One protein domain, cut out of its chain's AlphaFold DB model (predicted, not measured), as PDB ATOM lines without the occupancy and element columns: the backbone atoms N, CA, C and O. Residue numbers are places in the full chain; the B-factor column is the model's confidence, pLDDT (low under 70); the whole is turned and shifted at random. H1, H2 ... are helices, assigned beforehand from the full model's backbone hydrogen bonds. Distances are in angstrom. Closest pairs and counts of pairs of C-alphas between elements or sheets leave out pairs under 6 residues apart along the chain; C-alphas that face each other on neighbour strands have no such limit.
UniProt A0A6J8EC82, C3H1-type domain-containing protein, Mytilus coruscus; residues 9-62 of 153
ATOM      1  N   ILE A   9     103.820  49.923  67.802       83.00
ATOM      2  CA  ILE A   9     102.562  50.182  68.529       83.00
ATOM      3  C   ILE A   9     102.780  50.127  70.041       83.00
ATOM      4  O   ILE A   9     102.298  50.993  70.768       83.00
ATOM      5  N   PHE A  10     103.551  49.143  70.511       84.31
ATOM      6  CA  PHE A  10     103.867  48.998  71.931       84.31
ATOM      7  C   PHE A  10     104.543  50.259  72.481       84.31
ATOM      8  O   PHE A  10     104.106  50.801  73.494       84.31
ATOM      9  N   TYR A  11     105.563  50.767  71.791       84.69
ATOM     10  CA  TYR A  11     106.274  51.978  72.194       84.69
ATOM     11  C   TYR A  11     105.384  53.224  72.122       84.69
ATOM     12  O   TYR A  11     105.379  54.032  73.048       84.69
ATOM     13  N   VAL A  12     104.603  53.372  71.044       83.88
ATOM     14  CA  VAL A  12     103.679  54.501  70.855       83.88
ATOM     15  C   VAL A  12     102.647  54.542  71.982       83.88
ATOM     16  O   VAL A  12     102.446  55.597  72.586       83.88
ATOM     17  N   TYR A  13     102.068  53.390  72.328       88.06
ATOM     18  CA  TYR A  13     101.153  53.259  73.456       88.06
ATOM     19  C   TYR A  13     101.834  53.613  74.782       88.06
ATOM     20  O   TYR A  13     101.324  54.465  75.502       88.06
ATOM     21  N   HIS A  14     102.998  53.034  75.098       89.81
ATOM     22  CA  HIS A  14     103.671  53.286  76.380       89.81
ATOM     23  C   HIS A  14     104.086  54.750  76.539       89.81
ATOM     24  O   HIS A  14     103.927  55.326  77.614       89.81
ATOM     25  N   LYS A  15     104.547  55.391  75.461       86.38
ATOM     26  CA  LYS A  15     104.871  56.822  75.452       86.38
ATOM     27  C   LYS A  15     103.635  57.680  75.728       86.38
ATOM     28  O   LYS A  15     103.711  58.630  76.507       86.38
ATOM     29  N   ALA A  16     102.503  57.355  75.106       86.56
ATOM     30  CA  ALA A  16     101.244  58.053  75.335       86.56
ATOM     31  C   ALA A  16     100.694  57.803  76.752       86.56
ATOM     32  O   ALA A  16     100.235  58.731  77.418       86.56
ATOM     33  N   PHE A  17     100.795  56.567  77.239       91.56
ATOM     34  CA  PHE A  17     100.352  56.170  78.572       91.56
ATOM     35  C   PHE A  17     101.154  56.898  79.652       91.56
ATOM     36  O   PHE A  17     100.567  57.545  80.514       91.56
ATOM     37  N   ALA A  18     102.486  56.924  79.539       89.56
ATOM     38  CA  ALA A  18     103.357  57.644  80.465       89.56
ATOM     39  C   ALA A  18     103.015  59.143  80.548       89.56
ATOM     40  O   ALA A  18     102.930  59.705  81.639       89.56
ATOM     41  N   LYS A  19     102.737  59.786  79.405       85.94
ATOM     42  CA  LYS A  19     102.289  61.187  79.359       85.94
ATOM     43  C   LYS A  19     100.950  61.402  80.062       85.94
ATOM     44  O   LYS A  19     100.776  62.389  80.774       85.94
ATOM     45  N   LYS A  20      99.999  60.484  79.878       85.31
ATOM     46  CA  LYS A  20      98.697  60.535  80.551       85.31
ATOM     47  C   LYS A  20      98.843  60.375  82.067       85.31
ATOM     48  O   LYS A  20      98.259  61.160  82.808       85.31
ATOM     49  N   VAL A  21      99.651  59.415  82.522       88.75
ATOM     50  CA  VAL A  21      99.932  59.186  83.950       88.75
ATOM     51  C   VAL A  21     100.596  60.410  84.580       88.75
ATOM     52  O   VAL A  21     100.166  60.853  85.642       88.75
ATOM     53  N   ALA A  22     101.580  61.012  83.904       85.25
ATOM     54  CA  ALA A  22     102.221  62.240  84.369       85.25
ATOM     55  C   ALA A  22     101.207  63.383  84.553       85.25
ATOM     56  O   ALA A  22     101.197  64.040  85.593       85.25
ATOM     57  N   ALA A  23     100.299  63.572  83.592       80.88
ATOM     58  CA  ALA A  23      99.252  64.585  83.693       80.88
ATOM     59  C   ALA A  23      98.273  64.316  84.851       80.88
ATOM     60  O   ALA A  23      97.874  65.248  85.547       80.88
ATOM     61  N   ILE A  24      97.901  63.054  85.094       83.88
ATOM     62  CA  ILE A  24      97.032  62.671  86.221       83.88
ATOM     63  C   ILE A  24      97.723  62.947  87.559       83.88
ATOM     64  O   ILE A  24      97.102  63.521  88.453       83.88
ATOM     65  N   LYS A  25      99.009  62.608  87.676       85.38
ATOM     66  CA  LYS A  25      99.795  62.867  88.885       85.38
ATOM     67  C   LYS A  25      99.874  64.362  89.195       85.38
ATOM     68  O   LYS A  25      99.703  64.745  90.344       85.38
ATOM     69  N   LEU A  26     100.075  65.202  88.178       81.19
ATOM     70  CA  LEU A  26     100.145  66.659  88.348       81.19
ATOM     71  C   LEU A  26      98.794  67.295  88.696       81.19
ATOM     72  O   LEU A  26      98.748  68.220  89.495       81.19
ATOM     73  N   THR A  27      97.701  66.825  88.093       78.75
ATOM     74  CA  THR A  27      96.380  67.468  88.245       78.75
ATOM     75  C   THR A  27      95.579  66.958  89.432       78.75
ATOM     76  O   THR A  27      94.852  67.726  90.051       78.75
ATOM     77  N   LYS A  28      95.680  65.661  89.737       85.06
ATOM     78  CA  LYS A  28      94.872  65.001  90.771       85.06
ATOM     79  C   LYS A  28      95.700  64.475  91.939       85.06
ATOM     80  O   LYS A  28      95.121  63.973  92.892       85.06
ATOM     81  N   GLY A  29      97.033  64.507  91.848       87.25
ATOM     82  CA  GLY A  29      97.903  63.885  92.849       87.25
ATOM     83  C   GLY A  29      97.805  62.357  92.890       87.25
ATOM     84  O   GLY A  29      98.325  61.738  93.812       87.25
ATOM     85  N   LEU A  30      97.143  61.732  91.910       88.00
ATOM     86  CA  LEU A  30      96.888  60.294  91.909       88.00
ATOM     87  C   LEU A  30      98.029  59.529  91.242       88.00
ATOM     88  O   LEU A  30      98.496  59.878  90.155       88.00
ATOM     89  N   THR A  31      98.436  58.438  91.878       88.56
ATOM     90  CA  THR A  31      99.329  57.437  91.298       88.56
ATOM     91  C   THR A  31      98.511  56.409  90.526       88.56
ATOM     92  O   THR A  31      97.527  55.885  91.041       88.56
ATOM     93  N   VAL A  32      98.912  56.126  89.290       88.00
ATOM     94  CA  VAL A  32      98.249  55.138  88.429       88.00
ATOM     95  C   VAL A  32      99.014  53.821  88.505       88.00
ATOM     96  O   VAL A  32     100.245  53.824  88.459       88.00
ATOM     97  N   ASP A  33      98.286  52.712  88.603       88.38
ATOM     98  CA  ASP A  33      98.851  51.370  88.514       88.38
ATOM     99  C   ASP A  33      99.280  51.067  87.068       88.38
ATOM    100  O   ASP A  33      98.487  51.157  86.129       88.38
ATOM    101  N   TRP A  34     100.553  50.720  86.891       85.44
ATOM    102  CA  TRP A  34     101.158  50.442  85.589       85.44
ATOM    103  C   TRP A  34     100.823  49.049  85.050       85.44
ATOM    104  O   TRP A  34     101.034  48.798  83.863       85.44
ATOM    105  N   SER A  35     100.304  48.151  85.892       86.75
ATOM    106  CA  SER A  35      99.840  46.827  85.470       86.75
ATOM    107  C   SER A  35      98.502  46.892  84.723       86.75
ATOM    108  O   SER A  35      98.201  46.024  83.899       86.75
ATOM    109  N   ILE A  36      97.721  47.955  84.951       87.06
ATOM    110  CA  ILE A  36      96.405  48.152  84.348       87.06
ATOM    111  C   ILE A  36      96.551  48.864  83.001       87.06
ATOM    112  O   ILE A  36      96.991  50.010  82.899       87.06
ATOM    113  N   ARG A  37      96.136  48.178  81.933       88.56
ATOM    114  CA  ARG A  37      96.171  48.706  80.566       88.56
ATOM    115  C   ARG A  37      94.986  49.635  80.296       88.56
ATOM    116  O   ARG A  37      93.837  49.261  80.505       88.56
ATOM    117  N   ASP A  38      95.255  50.803  79.718       87.62
ATOM    118  CA  ASP A  38      94.223  51.727  79.246       87.62
ATOM    119  C   ASP A  38      93.641  51.247  77.909       87.62
ATOM    120  O   ASP A  38      94.262  51.390  76.852       87.62
ATOM    121  N   GLU A  39      92.441  50.669  77.953       86.81
ATOM    122  CA  GLU A  39      91.771  50.078  76.791       86.81
ATOM    123  C   GLU A  39      91.497  51.092  75.673       86.81
ATOM    124  O   GLU A  39      91.677  50.782  74.492       86.81
ATOM    125  N   LYS A  40      91.126  52.330  76.017       83.75
ATOM    126  CA  LYS A  40      90.806  53.371  75.027       83.75
ATOM    127  C   LYS A  40      92.064  53.829  74.298       83.75
ATOM    128  O   LYS A  40      92.066  53.951  73.070       83.75
ATOM    129  N   LEU A  41      93.141  54.060  75.047       84.00
ATOM    130  CA  LEU A  41      94.430  54.468  74.491       84.00
ATOM    131  C   LEU A  41      95.066  53.349  73.659       84.00
ATOM    132  O   LEU A  41      95.604  53.608  72.583       84.00
ATOM    133  N   TYR A  42      94.963  52.108  74.133       86.12
ATOM    134  CA  TYR A  42      95.502  50.933  73.461       86.12
ATOM    135  C   TYR A  42      94.765  50.620  72.154       86.12
ATOM    136  O   TYR A  42      95.401  50.510  71.107       86.12
ATOM    137  N   SER A  43      93.430  50.555  72.183       83.00
ATOM    138  CA  SER A  43      92.612  50.327  70.981       83.00
ATOM    139  C   SER A  43      92.859  51.389  69.911       83.00
ATOM    140  O   SER A  43      93.004  51.063  68.736       83.00
ATOM    141  N   SER A  44      93.009  52.653  70.306       79.56
ATOM    142  CA  SER A  44      93.295  53.739  69.363       79.56
ATOM    143  C   SER A  44      94.685  53.635  68.733       79.56
ATOM    144  O   SER A  44      94.820  53.879  67.535       79.56
ATOM    145  N   ALA A  45      95.697  53.210  69.501       81.06
ATOM    146  CA  ALA A  45      97.033  52.936  68.974       81.06
ATOM    147  C   ALA A  45      97.029  51.765  67.974       81.06
ATOM    148  O   ALA A  45      97.723  51.820  66.962       81.06
ATOM    149  N   CYS A  46      96.229  50.724  68.228       78.69
ATOM    150  CA  CYS A  46      96.091  49.574  67.330       78.69
ATOM    151  C   CYS A  46      95.325  49.899  66.040       78.69
ATOM    152  O   CYS A  46      95.663  49.362  64.991       78.69
ATOM    153  N   LEU A  47      94.324  50.780  66.103       80.00
ATOM    154  CA  LEU A  47      93.522  51.201  64.947       80.00
ATOM    155  C   LEU A  47      94.191  52.299  64.100       80.00
ATOM    156  O   LEU A  47      93.574  52.812  63.172       80.00
ATOM    157  N   GLY A  48      95.422  52.705  64.434       67.88
ATOM    158  CA  GLY A  48      96.143  53.755  63.708       67.88
ATOM    159  C   GLY A  48      95.524  55.149  63.844       67.88
ATOM    160  O   GLY A  48      95.856  56.045  63.070       67.88
ATOM    161  N   ARG A  49      94.631  55.366  64.820       73.75
ATOM    162  CA  ARG A  49      94.094  56.705  65.091       73.75
ATOM    163  C   ARG A  49      95.192  57.579  65.683       73.75
ATOM    164  O   ARG A  49      95.936  57.148  66.564       73.75
ATOM    165  N   ALA A  50      95.272  58.823  65.212       69.31
ATOM    166  CA  ALA A  50      96.255  59.775  65.701       69.31
ATOM    167  C   ALA A  50      96.056  60.022  67.204       69.31
ATOM    168  O   ALA A  50      94.986  60.428  67.656       69.31
ATOM    169  N   ILE A  51      97.106  59.772  67.985       73.62
ATOM    170  CA  ILE A  51      97.147  60.162  69.391       73.62
ATOM    171  C   ILE A  51      97.614  61.613  69.432       73.62
ATOM    172  O   ILE A  51      98.762  61.914  69.101       73.62
ATOM    173  N   HIS A  52      96.737  62.510  69.861       76.25
ATOM    174  CA  HIS A  52      97.059  63.918  70.008       76.25
ATOM    175  C   HIS A  52      97.780  64.166  71.332       76.25
ATOM    176  O   HIS A  52      97.475  63.559  72.360       76.25
ATOM    177  N   THR A  53      98.759  65.066  71.306       70.00
ATOM    178  CA  THR A  53      99.445  65.562  72.502       70.00
ATOM    179  C   THR A  53      99.056  67.011  72.737       70.00
ATOM    180  O   THR A  53      99.223  67.831  71.834       70.00
ATOM    181  N   CYS A  54      98.579  67.350  73.933       70.50
ATOM    182  CA  CYS A  54      98.285  68.743  74.264       70.50
ATOM    183  C   CYS A  54      99.598  69.521  74.386       70.50
ATOM    184  O   CYS A  54     100.477  69.130  75.152       70.50
ATOM    185  N   GLY A  55      99.719  70.637  73.664       67.25
ATOM    186  CA  GLY A  55     100.885  71.521  73.758       67.25
ATOM    187  C   GLY A  55     101.013  72.237  75.107       67.25
ATOM    188  O   GLY A  55     102.109  72.651  75.461       67.25
ATOM    189  N   ALA A  56      99.920  72.356  75.870       66.31
ATOM    190  CA  ALA A  56      99.914  73.036  77.166       66.31
ATOM    191  C   ALA A  56     100.289  72.108  78.335       66.31
ATOM    192  O   ALA A  56     101.116  72.471  79.162       66.31
ATOM    193  N   CYS A  57      99.703  70.908  78.410       64.62
ATOM    194  CA  CYS A  57      99.926  69.978  79.529       64.62
ATOM    195  C   CYS A  57     100.697  68.704  79.150       64.62
ATOM    196  O   CYS A  57     100.964  67.869  80.008       64.62
ATOM    197  N   GLY A  58     101.031  68.509  77.872       66.62
ATOM    198  CA  GLY A  58     101.786  67.349  77.394       66.62
ATOM    199  C   GLY A  58     101.027  66.017  77.422       66.62
ATOM    200  O   GLY A  58     101.595  65.005  77.007       66.62
ATOM    201  N   SER A  59      99.768  65.995  77.880       69.88
ATOM    202  CA  SER A  59      98.962  64.776  77.978       69.88
ATOM    203  C   SER A  59      98.634  64.209  76.597       69.88
ATOM    204  O   SER A  59      98.475  64.952  75.624       69.88
ATOM    205  N   SER A  60      98.543  62.881  76.510       73.19
ATOM    206  CA  SER A  60      98.136  62.174  75.295       73.19
ATOM    207  C   SER A  60      96.673  61.746  75.381       73.19
ATOM    208  O   SER A  60      96.251  61.159  76.379       73.19
ATOM    209  N   PHE A  61      95.899  62.036  74.339       70.38
ATOM    210  CA  PHE A  61      94.472  61.731  74.255       70.38
ATOM    211  C   PHE A  61      94.039  61.559  72.795       70.38
ATOM    212  O   PHE A  61      94.762  61.898  71.863       70.38
ATOM    213  N   ILE A  62      92.860  60.968  72.608       66.62
ATOM    214  CA  ILE A  62      92.322  60.602  71.286       66.62
ATOM    215  C   ILE A  62      91.338  61.664  70.772       66.62
ATOM    216  O   ILE A  62      91.119  61.786  69.574       66.62
TER     217      ILE A  62
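What this domain is: This is residues 9 to 62 of the 153 residues of the protein "C3H1-type domain-containing protein" of Mytilus coruscus (UniProt A0A6J8EC82). One long helix, H1, is the backbone of this small model, and a short helix, H2, folds back beside its first part as an uneven helical hairpin. The link between them arcs out on one side of H1, while residues 47 to 62, with no named element, make a loop on the other side that doubles back on itself. The printed part has 54 residues, with two named helices, H1 then H2, and no named strand; the class is all helix. It is compact, with a radius of gyration of the C-alphas of 10.8 A and spans of 31 by 27 by 16 A.

How they stand to each other: Begin at H1, residues 9 to 28, and go on to H2, residues 39 to 46. They touch, H1 with residues 9 to 17 alone; look at Tyr 13 and Ala 45, whose C-alphas are the closest of the two helices at 6.1 A. They run opposite ways at a shallow tilt of 33 degrees, only just short of steep, and form a helical hairpin. In both H1 and H2 every O i to N i+4 pair is within hydrogen-bond range. Farther on, residues 52 to 53 pair with residues 60 to 61, antiparallel, in a stretch too short to be named.

Where its parts are: Find C-alpha 9 at (102.562, 50.182, 68.529); from there H1 runs 27.8 A to C-alpha 28 at (94.872, 65.001, 90.771). H2 begins at C-alpha 39 and runs 10.4 A to C-alpha 46 at (96.091, 49.574, 67.330).

The domain as a whole: The two C-alphas farthest apart, those of Gly 29 and Leu 47, are 31.0 A apart. The printed part has no cut, and the link from H1 to H2, 10 residues, is short. In the B-factor column, mean pLDDT of the printed part is 81.0; look for values under 70 at residues 48, 50, 55 to 59 and 62.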